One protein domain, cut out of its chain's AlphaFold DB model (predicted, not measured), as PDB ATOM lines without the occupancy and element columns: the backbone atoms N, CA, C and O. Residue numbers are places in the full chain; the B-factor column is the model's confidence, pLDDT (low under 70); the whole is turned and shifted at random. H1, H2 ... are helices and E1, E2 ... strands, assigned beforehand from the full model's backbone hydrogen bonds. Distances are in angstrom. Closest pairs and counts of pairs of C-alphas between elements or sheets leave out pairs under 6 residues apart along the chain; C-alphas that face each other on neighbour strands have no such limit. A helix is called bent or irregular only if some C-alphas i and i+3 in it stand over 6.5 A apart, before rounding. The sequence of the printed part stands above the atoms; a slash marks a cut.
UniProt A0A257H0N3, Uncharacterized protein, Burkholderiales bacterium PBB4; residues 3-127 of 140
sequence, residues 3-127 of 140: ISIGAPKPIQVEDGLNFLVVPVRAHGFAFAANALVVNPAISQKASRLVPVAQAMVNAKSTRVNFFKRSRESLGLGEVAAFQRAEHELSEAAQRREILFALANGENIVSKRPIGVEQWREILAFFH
ATOM      1  N   ILE A   3     114.703  93.209 152.574       65.12
ATOM      2  CA  ILE A   3     113.274  92.913 152.714       65.12
ATOM      3  C   ILE A   3     112.869  92.058 151.515       65.12
ATOM      4  O   ILE A   3     113.120  92.449 150.378       65.12
ATOM      5  N   SER A   4     112.267  90.896 151.763       71.62
ATOM      6  CA  SER A   4     111.648  90.069 150.730       71.62
ATOM      7  C   SER A   4     110.133  90.262 150.738       71.62
ATOM      8  O   SER A   4     109.480  90.262 151.784       71.62
ATOM      9  N   ILE A   5     109.592  90.462 149.539       74.75
ATOM     10  CA  ILE A   5     108.176  90.692 149.265       74.75
ATOM     11  C   ILE A   5     107.703  89.486 148.452       74.75
ATOM     12  O   ILE A   5     108.233  89.227 147.374       74.75
ATOM     13  N   GLY A   6     106.777  88.696 148.996       75.50
ATOM     14  CA  GLY A   6     106.228  87.539 148.285       75.50
ATOM     15  C   GLY A   6     105.090  87.903 147.330       75.50
ATOM     16  O   GLY A   6     104.669  89.052 147.239       75.50
ATOM     17  N   ALA A   7     104.563  86.904 146.623       79.44
ATOM     18  CA  ALA A   7     103.406  87.099 145.753       79.44
ATOM     19  C   ALA A   7     102.146  87.476 146.565       79.44
ATOM     20  O   ALA A   7     101.978  86.957 147.678       79.44
ATOM     21  N   PRO A   8     101.253  88.326 146.019       79.62
ATOM     22  CA  PRO A   8      99.948  88.586 146.609       79.62
ATOM     23  C   PRO A   8      99.168  87.287 146.812       79.62
ATOM     24  O   PRO A   8      99.089  86.449 145.916       79.62
ATOM     25  N   LYS A   9      98.581  87.126 147.994       79.25
ATOM     26  CA  LYS A   9      97.713  86.005 148.344       79.25
ATOM     27  C   LYS A   9      96.363  86.538 148.808       79.25
ATOM     28  O   LYS A   9      96.341  87.473 149.611       79.25
ATOM     29  N   PRO A  10      95.247  85.967 148.340       76.88
ATOM     30  CA  PRO A  10      93.957  86.238 148.942       76.88
ATOM     31  C   PRO A  10      93.918  85.619 150.340       76.88
ATOM     32  O   PRO A  10      94.346  84.480 150.536       76.88
ATOM     33  N   ILE A  11      93.398  86.366 151.303       73.56
ATOM     34  CA  ILE A  11      92.980  85.838 152.594       73.56
ATOM     35  C   ILE A  11      91.480  86.056 152.744       73.56
ATOM     36  O   ILE A  11      90.967  87.149 152.483       73.56
ATOM     37  N   GLN A  12      90.792  84.986 153.134       64.94
ATOM     38  CA  GLN A  12      89.414  85.057 153.593       64.94
ATOM     39  C   GLN A  12      89.422  85.416 155.067       64.94
ATOM     40  O   GLN A  12      90.170  84.830 155.850       64.94
ATOM     41  N   VAL A  13      88.597  86.386 155.424       64.12
ATOM     42  CA  VAL A  13      88.348  86.758 156.815       64.12
ATOM     43  C   VAL A  13      86.964  86.236 157.206       64.12
ATOM     44  O   VAL A  13      86.136  86.011 156.323       64.12
ATOM     45  N   GLU A  14      86.714  86.039 158.504       53.44
ATOM     46  CA  GLU A  14      85.511  85.387 159.066       53.44
ATOM     47  C   GLU A  14      84.163  85.927 158.537       53.44
ATOM     48  O   GLU A  14      83.173  85.204 158.543       53.44
ATOM     49  N   ASP A  15      84.136  87.138 157.972       57.72
ATOM     50  CA  ASP A  15      82.946  87.780 157.392       57.72
ATOM     51  C   ASP A  15      82.759  87.538 155.873       57.72
ATOM     52  O   ASP A  15      82.038  88.276 155.202       57.72
ATOM     53  N   GLY A  16      83.454  86.562 155.276       57.69
ATOM     54  CA  GLY A  16      83.380  86.273 153.831       57.69
ATOM     55  C   GLY A  16      84.043  87.333 152.938       57.69
ATOM     56  O   GLY A  16      83.886  87.328 151.714       57.69
ATOM     57  N   LEU A  17      84.799  88.250 153.543       59.94
ATOM     58  CA  LEU A  17      85.538  89.302 152.855       59.94
ATOM     59  C   LEU A  17      86.876  88.771 152.347       59.94
ATOM     60  O   LEU A  17      87.637  88.153 153.093       59.94
ATOM     61  N   ASN A  18      87.174  89.062 151.082       67.31
ATOM     62  CA  ASN A  18      88.427  88.686 150.438       67.31
ATOM     63  C   ASN A  18      89.366  89.894 150.392       67.31
ATOM     64  O   ASN A  18      89.100  90.856 149.671       67.31
ATOM     65  N   PHE A  19      90.484  89.827 151.112       74.75
ATOM     66  CA  PHE A  19      91.555  90.819 151.008       74.75
ATOM     67  C   PHE A  19      92.778  90.210 150.342       74.75
ATOM     68  O   PHE A  19      93.116  89.054 150.577       74.75
ATOM     69  N   LEU A  20      93.470  91.001 149.527       80.44
ATOM     70  CA  LEU A  20      94.786  90.625 149.028       80.44
ATOM     71  C   LEU A  20      95.840  91.109 150.019       80.44
ATOM     72  O   LEU A  20      95.830  92.271 150.432       80.44
ATOM     73  N   VAL A  21      96.760  90.220 150.376       81.19
ATOM     74  CA  VAL A  21      97.921  90.544 151.201       81.19
ATOM     75  C   VAL A  21      99.204  90.092 150.548       81.19
ATOM     76  O   VAL A  21      99.243  89.105 149.822       81.19
ATOM     77  N   VAL A  22     100.280  90.795 150.846       82.12
ATOM     78  CA  VAL A  22     101.623  90.453 150.416       82.12
ATOM     79  C   VAL A  22     102.445  90.105 151.654       82.12
ATOM     80  O   VAL A  22     102.540  90.923 152.572       82.12
ATOM     81  N   PRO A  23     103.035  88.898 151.727       77.81
ATOM     82  CA  PRO A  23     103.893  88.538 152.840       77.81
ATOM     83  C   PRO A  23     105.211  89.309 152.726       77.81
ATOM     84  O   PRO A  23     105.929  89.203 151.730       77.81
ATOM     85  N   VAL A  24     105.529  90.073 153.764       78.94
ATOM     86  CA  VAL A  24     106.758  90.848 153.908       78.94
ATOM     87  C   VAL A  24     107.625  90.170 154.959       78.94
ATOM     88  O   VAL A  24     107.191  89.961 156.095       78.94
ATOM     89  N   ARG A  25     108.857  89.816 154.588       76.50
ATOM     90  CA  ARG A  25     109.854  89.247 155.501       76.50
ATOM     91  C   ARG A  25     111.092  90.130 155.524       76.50
ATOM     92  O   ARG A  25     111.623  90.488 154.477       76.50
ATOM     93  N   ALA A  26     111.569  90.475 156.714       68.19
ATOM     94  CA  ALA A  26     112.831  91.191 156.869       68.19
ATOM     95  C   ALA A  26     113.932  90.200 157.260       68.19
ATOM     96  O   ALA A  26     113.908  89.646 158.356       68.19
ATOM     97  N   HIS A  27     114.909  89.969 156.383       55.00
ATOM     98  CA  HIS A  27     116.030  89.080 156.690       55.00
ATOM     99  C   HIS A  27     116.914  89.704 157.784       55.00
ATOM    100  O   HIS A  27     117.375  90.839 157.644       55.00
ATOM    101  N   GLY A  28     117.123  88.961 158.877       55.53
ATOM    102  CA  GLY A  28     117.891  89.385 160.060       55.53
ATOM    103  C   GLY A  28     117.056  89.549 161.337       55.53
ATOM    104  O   GLY A  28     117.614  89.554 162.427       55.53
ATOM    105  N   PHE A  29     115.728  89.599 161.216       52.81
ATOM    106  CA  PHE A  29     114.786  89.475 162.329       52.81
ATOM    107  C   PHE A  29     113.790  88.362 161.989       52.81
ATOM    108  O   PHE A  29     113.461  88.166 160.823       52.81
ATOM    109  N   ALA A  30     113.264  87.640 162.981       58.53
ATOM    110  CA  ALA A  30     112.137  86.720 162.785       58.53
ATOM    111  C   ALA A  30     110.820  87.499 162.545       58.53
ATOM    112  O   ALA A  30     109.808  87.257 163.192       58.53
ATOM    113  N   PHE A  31     110.850  88.495 161.656       59.25
ATOM    114  CA  PHE A  31     109.719  89.342 161.314       59.25
ATOM    115  C   PHE A  31     109.120  88.867 159.991       59.25
ATOM    116  O   PHE A  31     109.715  89.035 158.923       59.25
ATOM    117  N   ALA A  32     107.931  88.279 160.085       65.69
ATOM    118  CA  ALA A  32     107.057  87.982 158.964       65.69
ATOM    119  C   ALA A  32     105.708  88.657 159.230       65.69
ATOM    120  O   ALA A  32     105.100  88.429 160.273       65.69
ATOM    121  N   ALA A  33     105.250  89.487 158.298       75.31
ATOM    122  CA  ALA A  33     103.962  90.165 158.392       75.31
ATOM    123  C   ALA A  33     103.229  90.117 157.051       75.31
ATOM    124  O   ALA A  33     103.855  90.068 155.994       75.31
ATOM    125  N   ASN A  34     101.900  90.150 157.093       81.50
ATOM    126  CA  ASN A  34     101.059  90.238 155.903       81.50
ATOM    127  C   ASN A  34     100.651  91.699 155.698       81.50
ATOM    128  O   ASN A  34      99.865  92.233 156.478       81.50
ATOM    129  N   ALA A  35     101.203  92.341 154.669       83.88
ATOM    130  CA  ALA A  35     100.848  93.702 154.289       83.88
ATOM    131  C   ALA A  35      99.594  93.690 153.415       83.88
ATOM    132  O   ALA A  35      99.510  92.910 152.471       83.88
ATOM    133  N   LEU A  36      98.640  94.569 153.691       86.56
ATOM    134  CA  LEU A  36      97.476  94.804 152.851       86.56
ATOM    135  C   LEU A  36      97.929  95.276 151.462       86.56
ATOM    136  O   LEU A  36      98.791  96.149 151.330       86.56
ATOM    137  N   VAL A  37      97.347  94.700 150.416       84.50
ATOM    138  CA  VAL A  37      97.503  95.214 149.054       84.50
ATOM    139  C   VAL A  37      96.536  96.370 148.873       84.50
ATOM    140  O   VAL A  37      95.321  96.183 148.955       84.50
ATOM    141  N   VAL A  38      97.067  97.563 148.609       83.94
ATOM    142  CA  VAL A  38      96.230  98.726 148.308       83.94
ATOM    143  C   VAL A  38      95.729  98.617 146.876       83.94
ATOM    144  O   VAL A  38      96.509  98.558 145.930       83.94
ATOM    145  N   ASN A  39      94.411  98.585 146.723       85.06
ATOM    146  CA  ASN A  39      93.739  98.666 145.433       85.06
ATOM    147  C   ASN A  39      92.976 100.003 145.325       85.06
ATOM    148  O   ASN A  39      92.820 100.703 146.335       85.06
ATOM    149  N   PRO A  40      92.464 100.370 144.135       84.19
ATOM    150  CA  PRO A  40      91.742 101.630 143.958       84.19
ATOM    151  C   PRO A  40      90.539 101.803 144.898       84.19
ATOM    152  O   PRO A  40      90.276 102.913 145.350       84.19
ATOM    153  N   ALA A  41      89.837 100.721 145.257       84.44
ATOM    154  CA  ALA A  41      88.703 100.783 146.179       84.44
ATOM    155  C   ALA A  41      89.138 101.113 147.620       84.44
ATOM    156  O   ALA A  41      88.483 101.912 148.290       84.44
ATOM    157  N   ILE A  42      90.256 100.546 148.090       86.31
ATOM    158  CA  ILE A  42      90.845 100.853 149.403       86.31
ATOM    159  C   ILE A  42      91.348 102.295 149.427       86.31
ATOM    160  O   ILE A  42      90.982 103.034 150.335       86.31
ATOM    161  N   SER A  43      92.113 102.721 148.417       88.12
ATOM    162  CA  SER A  43      92.621 104.098 148.327       88.12
ATOM    163  C   SER A  43      91.482 105.125 148.277       88.12
ATOM    164  O   SER A  43      91.502 106.115 149.013       88.12
ATOM    165  N   GLN A  44      90.424 104.858 147.502       88.00
ATOM    166  CA  GLN A  44      89.250 105.729 147.439       88.00
ATOM    167  C   GLN A  44      88.506 105.782 148.779       88.00
ATOM    168  O   GLN A  44      88.132 106.866 149.232       88.00
ATOM    169  N   LYS A  45      88.280 104.632 149.427       89.19
ATOM    170  CA  LYS A  45      87.596 104.580 150.728       89.19
ATOM    171  C   LYS A  45      88.425 105.281 151.806       89.19
ATOM    172  O   LYS A  45      87.883 106.091 152.551       89.19
ATOM    173  N   ALA A  46      89.738 105.055 151.829       91.31
ATOM    174  CA  ALA A  46      90.656 105.731 152.733       91.31
ATOM    175  C   ALA A  46      90.625 107.255 152.533       91.31
ATOM    176  O   ALA A  46      90.409 107.988 153.496       91.31
ATOM    177  N   SER A  47      90.700 107.727 151.285       92.81
ATOM    178  CA  SER A  47      90.615 109.154 150.932       92.81
ATOM    179  C   SER A  47      89.347 109.832 151.462       92.81
ATOM    180  O   SER A  47      89.402 110.967 151.930       92.81
ATOM    181  N   ARG A  48      88.200 109.135 151.444       92.38
ATOM    182  CA  ARG A  48      86.932 109.653 151.994       92.38
ATOM    183  C   ARG A  48      86.940 109.764 153.520       92.38
ATOM    184  O   ARG A  48      86.263 110.629 154.066       92.38
ATOM    185  N   LEU A  49      87.692 108.904 154.205       92.12
ATOM    186  CA  LEU A  49      87.763 108.859 155.669       92.12
ATOM    187  C   LEU A  49      88.839 109.780 156.254       92.12
ATOM    188  O   LEU A  49      88.719 110.181 157.412       92.12
ATOM    189  N   VAL A  50      89.862 110.159 155.477       94.25
ATOM    190  CA  VAL A  50      90.944 111.057 155.930       94.25
ATOM    191  C   VAL A  50      90.413 112.355 156.565       94.25
ATOM    192  O   VAL A  50      90.857 112.669 157.674       94.25
ATOM    193  N   PRO A  51      89.456 113.100 155.969       93.12
ATOM    194  CA  PRO A  51      88.939 114.328 156.577       93.12
ATOM    195  C   PRO A  51      88.257 114.086 157.927       93.12
ATOM    196  O   PRO A  51      88.437 114.866 158.862       93.12
ATOM    197  N   VAL A  52      87.519 112.978 158.057       92.69
ATOM    198  CA  VAL A  52      86.839 112.600 159.303       92.69
ATOM    199  C   VAL A  52      87.872 112.273 160.382       92.69
ATOM    200  O   VAL A  52      87.819 112.822 161.481       92.69
ATOM    201  N   ALA A  53      88.874 111.456 160.053       92.12
ATOM    202  CA  ALA A  53      89.963 111.126 160.966       92.12
ATOM    203  C   ALA A  53      90.758 112.371 161.399       92.12
ATOM    204  O   ALA A  53      91.107 112.508 162.572       92.12
ATOM    205  N   GLN A  54      90.999 113.316 160.484       93.06
ATOM    206  CA  GLN A  54      91.661 114.582 160.802       93.06
ATOM    207  C   GLN A  54      90.828 115.440 161.766       93.06
ATOM    208  O   GLN A  54      91.374 115.969 162.735       93.06
ATOM    209  N   ALA A  55      89.513 115.547 161.551       92.12
ATOM    210  CA  ALA A  55      88.621 116.267 162.461       92.12
ATOM    211  C   ALA A  55      88.637 115.659 163.875       92.12
ATOM    212  O   ALA A  55      88.678 116.383 164.870       92.12
ATOM    213  N   MET A  56      88.690 114.329 163.972       91.56
ATOM    214  CA  MET A  56      88.777 113.624 165.252       91.56
ATOM    215  C   MET A  56      90.094 113.869 165.988       91.56
ATOM    216  O   MET A  56      90.078 114.113 167.196       91.56
ATOM    217  N   VAL A  57      91.226 113.836 165.278       94.06
ATOM    218  CA  VAL A  57      92.535 114.189 165.849       94.06
ATOM    219  C   VAL A  57      92.509 115.613 166.393       94.06
ATOM    220  O   VAL A  57      92.941 115.841 167.522       94.06
ATOM    221  N   ASN A  58      91.935 116.557 165.644       94.19
ATOM    222  CA  ASN A  58      91.819 117.947 166.082       94.19
ATOM    223  C   ASN A  58      90.977 118.063 167.365       94.19
ATOM    224  O   ASN A  58      91.411 118.689 168.330       94.19
ATOM    225  N   ALA A  59      89.815 117.407 167.419       92.31
ATOM    226  CA  ALA A  59      88.948 117.418 168.599       92.31
ATOM    227  C   ALA A  59      89.637 116.822 169.842       92.31
ATOM    228  O   ALA A  59      89.601 117.411 170.926       92.31
ATOM    229  N   LYS A  60      90.314 115.678 169.691       92.50
ATOM    230  CA  LYS A  60      91.045 115.032 170.792       92.50
ATOM    231  C   LYS A  60      92.271 115.840 171.224       92.50
ATOM    232  O   LYS A  60      92.542 115.933 172.419       92.50
ATOM    233  N   SER A  61      92.959 116.496 170.289       93.81
ATOM    234  CA  SER A  61      94.068 117.409 170.586       93.81
ATOM    235  C   SER A  61      93.605 118.598 171.425       93.81
ATOM    236  O   SER A  61      94.219 118.909 172.445       93.81
ATOM    237  N   THR A  62      92.463 119.203 171.082       92.12
ATOM    238  CA  THR A  62      91.844 120.261 171.896       92.12
ATOM    239  C   THR A  62      91.575 119.793 173.325       92.12
ATOM    240  O   THR A  62      91.887 120.516 174.270       92.12
ATOM    241  N   ARG A  63      91.072 118.566 173.507       88.44
ATOM    242  CA  ARG A  63      90.824 117.986 174.836       88.44
ATOM    243  C   ARG A  63      92.112 117.793 175.644       88.44
ATOM    244  O   ARG A  63      92.154 118.159 176.815       88.44
ATOM    245  N   VAL A  64      93.173 117.269 175.031       90.69
ATOM    246  CA  VAL A  64      94.495 117.139 175.675       90.69
ATOM    247  C   VAL A  64      95.047 118.514 176.068       90.69
ATOM    248  O   VAL A  64      95.532 118.692 177.185       90.69
ATOM    249  N   ASN A  65      94.936 119.505 175.181       90.00
ATOM    250  CA  ASN A  65      95.401 120.867 175.442       90.00
ATOM    251  C   ASN A  65      94.610 121.550 176.563       90.00
ATOM    252  O   ASN A  65      95.203 122.280 177.357       90.00
ATOM    253  N   PHE A  66      93.304 121.291 176.661       88.31
ATOM    254  CA  PHE A  66      92.486 121.739 177.785       88.31
ATOM    255  C   PHE A  66      93.043 121.207 179.109       88.31
ATOM    256  O   PHE A  66      93.372 122.002 179.981       88.31
ATOM    257  N   PHE A  67      93.262 119.893 179.228       86.81
ATOM    258  CA  PHE A  67      93.820 119.306 180.451       86.81
ATOM    259  C   PHE A  67      95.211 119.849 180.805       86.81
ATOM    260  O   PHE A  67      95.468 120.127 181.976       86.81
ATOM    261  N   LYS A  68      96.098 120.054 179.817       86.44
ATOM    262  CA  LYS A  68      97.421 120.668 180.048       86.44
ATOM    263  C   LYS A  68      97.289 122.058 180.669       86.44
ATOM    264  O   LYS A  68      97.877 122.312 181.718       86.44
ATOM    265  N   ARG A  69      96.450 122.913 180.076       86.12
ATOM    266  CA  ARG A  69      96.197 124.275 180.570       86.12
ATOM    267  C   ARG A  69      95.510 124.280 181.935       86.12
ATOM    268  O   ARG A  69      95.874 125.075 182.791       86.12
ATOM    269  N   SER A  70      94.550 123.386 182.171       83.31
ATOM    270  CA  SER A  70      93.886 123.250 183.472       83.31
ATOM    271  C   SER A  70      94.859 122.814 184.566       83.31
ATOM    272  O   SER A  70      94.795 123.339 185.673       83.31
ATOM    273  N   ARG A  71      95.801 121.911 184.268       81.56
ATOM    274  CA  ARG A  71      96.858 121.523 185.213       81.56
ATOM    275  C   ARG A  71      97.772 122.700 185.552       81.56
ATOM    276  O   ARG A  71      98.081 122.905 186.720       81.56
ATOM    277  N   GLU A  72      98.179 123.472 184.547       81.19
ATOM    278  CA  GLU A  72      99.042 124.651 184.714       81.19
ATOM    279  C   GLU A  72      98.346 125.787 185.477       81.19
ATOM    280  O   GLU A  72      98.963 126.428 186.320       81.19
ATOM    281  N   SER A  73      97.058 126.020 185.210       76.94
ATOM    282  CA  SER A  73      96.301 127.137 185.783       76.94
ATOM    283  C   SER A  73      95.665 126.837 187.141       76.94
ATOM    284  O   SER A  73      95.469 127.765 187.919       76.94
ATOM    285  N   LEU A  74      95.267 125.588 187.403       72.06
ATOM    286  CA  LEU A  74      94.454 125.218 188.573       72.06
ATOM    287  C   LEU A  74      95.140 124.186 189.479       72.06
ATOM    288  O   LEU A  74      94.573 123.807 190.499       72.06
ATOM    289  N   GLY A  75      96.326 123.686 189.109       66.88
ATOM    290  CA  GLY A  75      97.024 122.642 189.869       66.88
ATOM    291  C   GLY A  75      96.271 121.307 189.926       66.88
ATOM    292  O   GLY A  75      96.570 120.468 190.773       66.88
ATOM    293  N   LEU A  76      95.279 121.097 189.050       65.81
ATOM    294  CA  LEU A  76      94.443 119.899 189.055       65.81
ATOM    295  C   LEU A  76      95.250 118.680 188.591       65.81
ATOM    296  O   LEU A  76      95.679 118.587 187.441       65.81
ATOM    297  N   GLY A  77      95.450 117.736 189.510       60.22
ATOM    298  CA  GLY A  77      96.203 116.499 189.314       60.22
ATOM    299  C   GLY A  77      95.368 115.325 188.800       60.22
ATOM    300  O   GLY A  77      95.590 114.200 189.240       60.22
ATOM    301  N   GLU A  78      94.404 115.538 187.897       65.56
ATOM    302  CA  GLU A  78      93.627 114.429 187.311       65.56
ATOM    303  C   GLU A  78      94.449 113.651 186.270       65.56
ATOM    304  O   GLU A  78      94.232 113.716 185.057       65.56
ATOM    305  N   VAL A  79      95.425 112.890 186.766       76.12
ATOM    306  CA  VAL A  79      96.386 112.130 185.958       76.12
ATOM    307  C   VAL A  79      95.679 111.104 185.067       76.12
ATOM    308  O   VAL A  79      96.025 110.975 183.896       76.12
ATOM    309  N   ALA A  80      94.646 110.428 185.573       84.19
ATOM    310  CA  ALA A  80      93.959 109.368 184.833       84.19
ATOM    311  C   ALA A  80      93.143 109.893 183.635       84.19
ATOM    312  O   ALA A  80      93.179 109.303 182.554       84.19
ATOM    313  N   ALA A  81      92.418 111.006 183.800       83.38
ATOM    314  CA  ALA A  81      91.636 111.607 182.718       83.38
ATOM    315  C   ALA A  81      92.544 112.188 181.627       83.38
ATOM    316  O   ALA A  81      92.273 112.010 180.436       83.38
ATOM    317  N   PHE A  82      93.655 112.811 182.030       87.44
ATOM    318  CA  PHE A  82      94.660 113.314 181.103       87.44
ATOM    319  C   PHE A  82      95.333 112.188 180.306       87.44
ATOM    320  O   PHE A  82      95.336 112.232 179.078       87.44
ATOM    321  N   GLN A  83      95.813 111.139 180.982       88.94
ATOM    322  CA  GLN A  83      96.425 109.973 180.332       88.94
ATOM    323  C   GLN A  83      95.465 109.295 179.351       88.94
ATOM    324  O   GLN A  83      95.863 108.928 178.246       88.94
ATOM    325  N   ARG A  84      94.182 109.168 179.716       90.38
ATOM    326  CA  ARG A  84      93.160 108.632 178.809       90.38
ATOM    327  C   ARG A  84      92.989 109.512 177.571       90.38
ATOM    328  O   ARG A  84      92.922 108.985 176.467       90.38
ATOM    329  N   ALA A  85      92.957 110.835 177.733       89.75
ATOM    330  CA  ALA A  85      92.858 111.760 176.606       89.75
ATOM    331  C   ALA A  85      94.087 111.695 175.680       89.75
ATOM    332  O   ALA A  85      93.930 111.751 174.460       89.75
ATOM    333  N   GLU A  86      95.295 111.541 176.232       93.31
ATOM    334  CA  GLU A  86      96.519 111.351 175.441       93.31
ATOM    335  C   GLU A  86      96.509 110.027 174.675       93.31
ATOM    336  O   GLU A  86      96.833 110.000 173.486       93.31
ATOM    337  N   HIS A  87      96.079 108.944 175.326       93.50
ATOM    338  CA  HIS A  87      95.944 107.642 174.683       93.50
ATOM    339  C   HIS A  87      94.940 107.693 173.526       93.50
ATOM    340  O   HIS A  87      95.269 107.336 172.397       93.50
ATOM    341  N   GLU A  88      93.751 108.242 173.773       91.50
ATOM    342  CA  GLU A  88      92.725 108.442 172.753       91.50
ATOM    343  C   GLU A  88      93.222 109.282 171.562       91.50
ATOM    344  O   GLU A  88      92.864 109.008 170.412       91.50
ATOM    345  N   LEU A  89      94.008 110.335 171.819       95.00
ATOM    346  CA  LEU A  89      94.608 111.161 170.770       95.00
ATOM    347  C   LEU A  89      95.620 110.360 169.946       95.00
ATOM    348  O   LEU A  89      95.598 110.441 168.719       95.00
ATOM    349  N   SER A  90      96.483 109.586 170.608       94.38
ATOM    350  CA  SER A  90      97.475 108.734 169.948       94.38
ATOM    351  C   SER A  90      96.806 107.716 169.024       94.38
ATOM    352  O   SER A  90      97.163 107.610 167.851       94.38
ATOM    353  N   GLU A  91      95.765 107.050 169.510       93.00
ATOM    354  CA  GLU A  91      94.974 106.101 168.736       93.00
ATOM    355  C   GLU A  91      94.284 106.745 167.517       93.00
ATOM    356  O   GLU A  91      94.223 106.153 166.434       93.00
ATOM    357  N   ALA A  92      93.748 107.960 167.659       91.88
ATOM    358  CA  ALA A  92      93.148 108.686 166.540       91.88
ATOM    359  C   ALA A  92      94.201 109.128 165.513       91.88
ATOM    360  O   ALA A  92      93.965 109.032 164.305       91.88
ATOM    361  N   ALA A  93      95.372 109.572 165.977       94.44
ATOM    362  CA  ALA A  93      96.487 109.950 165.117       94.44
ATOM    363  C   ALA A  93      96.993 108.753 164.303       94.44
ATOM    364  O   ALA A  93      97.174 108.883 163.094       94.44
ATOM    365  N   GLN A  94      97.113 107.579 164.929       94.25
ATOM    366  CA  GLN A  94      97.509 106.345 164.255       94.25
ATOM    367  C   GLN A  94      96.514 105.945 163.157       94.25
ATOM    368  O   GLN A  94      96.922 105.657 162.032       94.25
ATOM    369  N   ARG A  95      95.202 105.969 163.440       93.81
ATOM    370  CA  ARG A  95      94.174 105.678 162.419       93.81
ATOM    371  C   ARG A  95      94.255 106.653 161.248       93.81
ATOM    372  O   ARG A  95      94.171 106.237 160.096       93.81
ATOM    373  N   ARG A  96      94.457 107.941 161.533       95.44
ATOM    374  CA  ARG A  96      94.635 108.974 160.507       95.44
ATOM    375  C   ARG A  96      95.880 108.722 159.651       95.44
ATOM    376  O   ARG A  96      95.797 108.855 158.437       95.44
ATOM    377  N   GLU A  97      97.010 108.357 160.253       95.12
ATOM    378  CA  GLU A  97      98.242 108.034 159.518       95.12
ATOM    379  C   GLU A  97      98.063 106.830 158.594       95.12
ATOM    380  O   GLU A  97      98.447 106.896 157.429       95.12
ATOM    381  N   ILE A  98      97.415 105.768 159.079       94.44
ATOM    382  CA  ILE A  98      97.088 104.589 158.268       94.44
ATOM    383  C   ILE A  98      96.183 104.977 157.097       94.44
ATOM    384  O   ILE A  98      96.467 104.619 155.956       94.44
ATOM    385  N   LEU A  99      95.123 105.750 157.349       94.50
ATOM    386  CA  LEU A  99      94.226 106.231 156.298       94.50
ATOM    387  C   LEU A  99      94.948 107.100 155.265       94.50
ATOM    388  O   LEU A  99      94.680 106.973 154.074       94.50
ATOM    389  N   PHE A 100      95.867 107.959 155.702       95.06
ATOM    390  CA  PHE A 100      96.641 108.812 154.806       95.06
ATOM    391  C   PHE A 100      97.587 107.997 153.915       95.06
ATOM    392  O   PHE A 100      97.617 108.212 152.707       95.06
ATOM    393  N   ALA A 101      98.298 107.017 154.483       93.62
ATOM    394  CA  ALA A 101      99.143 106.103 153.716       93.62
ATOM    395  C   ALA A 101      98.321 105.331 152.668       93.62
ATOM    396  O   ALA A 101      98.629 105.379 151.476       93.62
ATOM    397  N   LEU A 102      97.207 104.717 153.082       92.56
ATOM    398  CA  LEU A 102      96.330 103.963 152.178       92.56
ATOM    399  C   LEU A 102      95.720 104.843 151.077       92.56
ATOM    400  O   LEU A 102      95.608 104.400 149.934       92.56
ATOM    401  N   ALA A 103      95.349 106.087 151.390       91.62
ATOM    402  CA  ALA A 103      94.857 107.047 150.403       91.62
ATOM    403  C   ALA A 103      95.899 107.309 149.300       91.62
ATOM    404  O   ALA A 103      95.537 107.335 148.125       91.62
ATOM    405  N   ASN A 104      97.182 107.385 149.663       91.94
ATOM    406  CA  ASN A 104      98.299 107.582 148.734       91.94
ATOM    407  C   ASN A 104      98.756 106.298 148.018       91.94
ATOM    408  O   ASN A 104      99.723 106.331 147.259       91.94
ATOM    409  N   GLY A 105      98.085 105.162 148.238       86.88
ATOM    410  CA  GLY A 105      98.492 103.881 147.653       86.88
ATOM    411  C   GLY A 105      99.592 103.158 148.436       86.88
ATOM    412  O   GLY A 105     100.091 102.133 147.980       86.88
ATOM    413  N   GLU A 106      99.971 103.661 149.609       89.00
ATOM    414  CA  GLU A 106     101.016 103.089 150.450       89.00
ATOM    415  C   GLU A 106     100.429 102.084 151.447       89.00
ATOM    416  O   GLU A 106      99.363 102.291 152.023       89.00
ATOM    417  N   ASN A 107     101.155 100.998 151.706       84.94
ATOM    418  CA  ASN A 107     100.780  99.985 152.695       84.94
ATOM    419  C   ASN A 107     101.735  99.934 153.893       84.94
ATOM    420  O   ASN A 107     101.856  98.890 154.535       84.94
ATOM    421  N   ILE A 108     102.435 101.030 154.194       86.50
ATOM    422  CA  ILE A 108     103.416 101.112 155.282       86.50
ATOM    423  C   ILE A 108     103.210 102.410 156.065       86.50
ATOM    424  O   ILE A 108     103.110 103.480 155.482       86.50
ATOM    425  N   VAL A 109     103.234 102.322 157.396       86.88
ATOM    426  CA  VAL A 109     103.330 103.476 158.304       86.88
ATOM    427  C   VAL A 109     104.492 103.239 159.256       86.88
ATOM    428  O   VAL A 109     104.609 102.167 159.845       86.88
ATOM    429  N   SER A 110     105.380 104.224 159.422       83.56
ATOM    430  CA  SER A 110     106.498 104.145 160.380       83.56
ATOM    431  C   SER A 110     107.328 102.854 160.264       83.56
ATOM    432  O   SER A 110     107.717 102.249 161.264       83.56
ATOM    433  N   LYS A 111     107.599 102.419 159.023       81.06
ATOM    434  CA  LYS A 111     108.327 101.178 158.673       81.06
ATOM    435  C   LYS A 111     107.610  99.873 159.053       81.06
ATOM    436  O   LYS A 111     108.218  98.807 158.976       81.06
ATOM    437  N   ARG A 112     106.335  99.932 159.446       83.56
ATOM    438  CA  ARG A 112     105.493  98.761 159.709       83.56
ATOM    439  C   ARG A 112     104.458  98.604 158.594       83.56
ATOM    440  O   ARG A 112     103.796  99.585 158.260       83.56
ATOM    441  N   PRO A 113     104.318  97.402 158.010       86.12
ATOM    442  CA  PRO A 113     103.269  97.147 157.040       86.12
ATOM    443  C   PRO A 113     101.894  97.279 157.697       86.12
ATOM    444  O   PRO A 113     101.705  96.867 158.842       86.12
ATOM    445  N   ILE A 114     100.948  97.840 156.952       88.12
ATOM    446  CA  ILE A 114      99.545  97.948 157.335       88.12
ATOM    447  C   ILE A 114      98.904  96.584 157.090       88.12
ATOM    448  O   ILE A 114      98.913  96.099 155.962       88.12
ATOM    449  N   GLY A 115      98.384  95.947 158.134       86.88
ATOM    450  CA  GLY A 115      97.718  94.647 158.043       86.88
ATOM    451  C   GLY A 115      96.225  94.747 157.717       86.88
ATOM    452  O   GLY A 115      95.613  95.810 157.819       86.88
ATOM    453  N   VAL A 116      95.616  93.607 157.381       84.62
ATOM    454  CA  VAL A 116      94.162  93.509 157.137       84.62
ATOM    455  C   VAL A 116      93.357  93.796 158.401       84.62
ATOM    456  O   VAL A 116      92.379  94.534 158.329       84.62
ATOM    457  N   GLU A 117      93.797  93.308 159.562       84.81
ATOM    458  CA  GLU A 117      93.101  93.583 160.827       84.81
ATOM    459  C   GLU A 117      93.093  95.077 161.166       84.81
ATOM    460  O   GLU A 117      92.050  95.619 161.510       84.81
ATOM    461  N   GLN A 118      94.203  95.788 160.938       88.88
ATOM    462  CA  GLN A 118      94.257  97.241 161.150       88.88
ATOM    463  C   GLN A 118      93.281  97.990 160.238       88.88
ATOM    464  O   GLN A 118      92.659  98.971 160.642       88.88
ATOM    465  N   TRP A 119      93.127  97.527 158.996       88.56
ATOM    466  CA  TRP A 119      92.141  98.083 158.078       88.56
ATOM    467  C   TRP A 119      90.703  97.803 158.536       88.56
ATOM    468  O   TRP A 119      89.877  98.716 158.520       88.56
ATOM    469  N   ARG A 120      90.408  96.587 159.012       85.50
ATOM    470  CA  ARG A 120      89.091  96.231 159.570       85.50
ATOM    471  C   ARG A 120      88.747  97.054 160.803       85.50
ATOM    472  O   ARG A 120      87.656  97.612 160.863       85.50
ATOM    473  N   GLU A 121      89.678  97.187 161.741       88.94
ATOM    474  CA  GLU A 121      89.508  98.001 162.948       88.94
ATOM    475  C   GLU A 121      89.163  99.454 162.605       88.94
ATOM    476  O   GLU A 121      88.291 100.057 163.230       88.94
ATOM    477  N   ILE A 122      89.811 100.020 161.581       89.56
ATOM    478  CA  ILE A 122      89.509 101.369 161.093       89.56
ATOM    479  C   ILE A 122      88.107 101.435 160.483       89.56
ATOM    480  O   ILE A 122      87.351 102.351 160.801       89.56
ATOM    481  N   LEU A 123      87.733 100.484 159.626       87.44
ATOM    482  CA  LEU A 123      86.408 100.483 159.002       87.44
ATOM    483  C   LEU A 123      85.282 100.323 160.026       87.44
ATOM    484  O   LEU A 123      84.307 101.073 159.972       87.44
ATOM    485  N   ALA A 124      85.448  99.408 160.983       86.50
ATOM    486  CA  ALA A 124      84.509  99.204 162.078       86.50
ATOM    487  C   ALA A 124      84.354 100.477 162.923       86.50
ATOM    488  O   ALA A 124      83.237 100.872 163.250       86.50
ATOM    489  N   PHE A 125      85.463 101.166 163.204       86.56
ATOM    490  CA  PHE A 125      85.459 102.420 163.952       86.56
ATOM    491  C   PHE A 125      84.665 103.541 163.262       86.56
ATOM    492  O   PHE A 125      83.997 104.324 163.930       86.56
ATOM    493  N   PHE A 126      84.710 103.617 161.930       84.44
ATOM    494  CA  PHE A 126      83.951 104.602 161.151       84.44
ATOM    495  C   PHE A 126      82.568 104.102 160.699       84.44
ATOM    496  O   PHE A 126      81.940 104.748 159.855       84.44
ATOM    497  N   HIS A 127      82.103 102.963 161.230       81.00
ATOM    498  CA  HIS A 127      80.847 102.308 160.846       81.00
ATOM    499  C   HIS A 127      80.688 102.162 159.322       81.00
ATOM    500  O   HIS A 127      79.613 102.380 158.769       81.00
TER     501      HIS A 127
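This is residues 3 to 127 of the 140 residues of an uncharacterized protein of Burkholderiales bacterium PBB4 (UniProt A0A257H0N3). A long helical hairpin, made by H2 and the longer arm of the bent helix H1, reaches out from a small, strongly twisted sheet of four strands at its other end, away from the turn at residues 75 to 78. The short helix H3 stands in the corner between the sheet and the hairpin. The printed part has 125 residues, with four named strands and three named helices in the order E1, E2, E3, E4, H1, H2, H3 along the chain, and its class is mixed, helices and strands. The sheet is branched and antiparallel. The whole is loose, with a radius of gyration of the C-alphas of 17.9 A, and elongated, spanning 58 by 36 by 27 A.

E1 is residues 3 to 5, beginning with C-alpha 3 at (113.274, 92.913, 152.714). E2 is residues 9 to 12, E3 residues 18 to 27, 28.3 A long, and E4 residues 31 to 36, 15.9 A long. H1, residues 40 to 74, was assigned as one helix by its hydrogen bonds but is bent: C-alphas 48 and 51 are 6.8 A apart. Its arms are H1a, residues 40 to 48, and H1b, residues 51 to 74, 34.2 A long and ending with C-alpha 74 at (94.454, 125.218, 188.573). H2 is residues 79 to 103, 35.9 A long. H3 is residues 116 to 125, 14.2 A long, ending with C-alpha 125 at (85.459, 102.420, 163.952).

E1 and E2 lie on one side of E3, and E4 lies on the other side. E1 and E3 are antiparallel, with N 4 and O 25 at 2.8 A. E2, E3 and E4 form a meander, each strand the antiparallel neighbour of the one before; N 11 and O 19 are 2.8 A apart, and N 24 and O 33 are 2.8 A apart. H3 is on the sheet and stands up from it; its closest C-alpha pair with E4 is Leu 36 and Val 116, 5.6 A. H2 and H3 are close but not clearly touching, the closest C-alphas being Arg 95 and Ile 122, 6.5 A. H1b and H2 are a hairpin and touch, closest at the C-alphas of Ala 53 and Arg 96, 5.2 A, at a shallow tilt of 23 degrees, opposite ways. H1a touches H2 at residues 99 to 103 alone, with C-alphas 43 and 103 at 4.2 A. In H1a, H1b, H2 and H3 every O i to N i+4 pair is within hydrogen-bond range.

The C-alphas of Ala 7 and Leu 74, the two farthest apart, are 58.0 A apart. The printed part has no cut. H2 to H3 is a long link of 12 residues. Mean pLDDT of the printed part is 83.0; it is under 70 at residues 3, 12 to 18, 26 to 32 and 75 to 78.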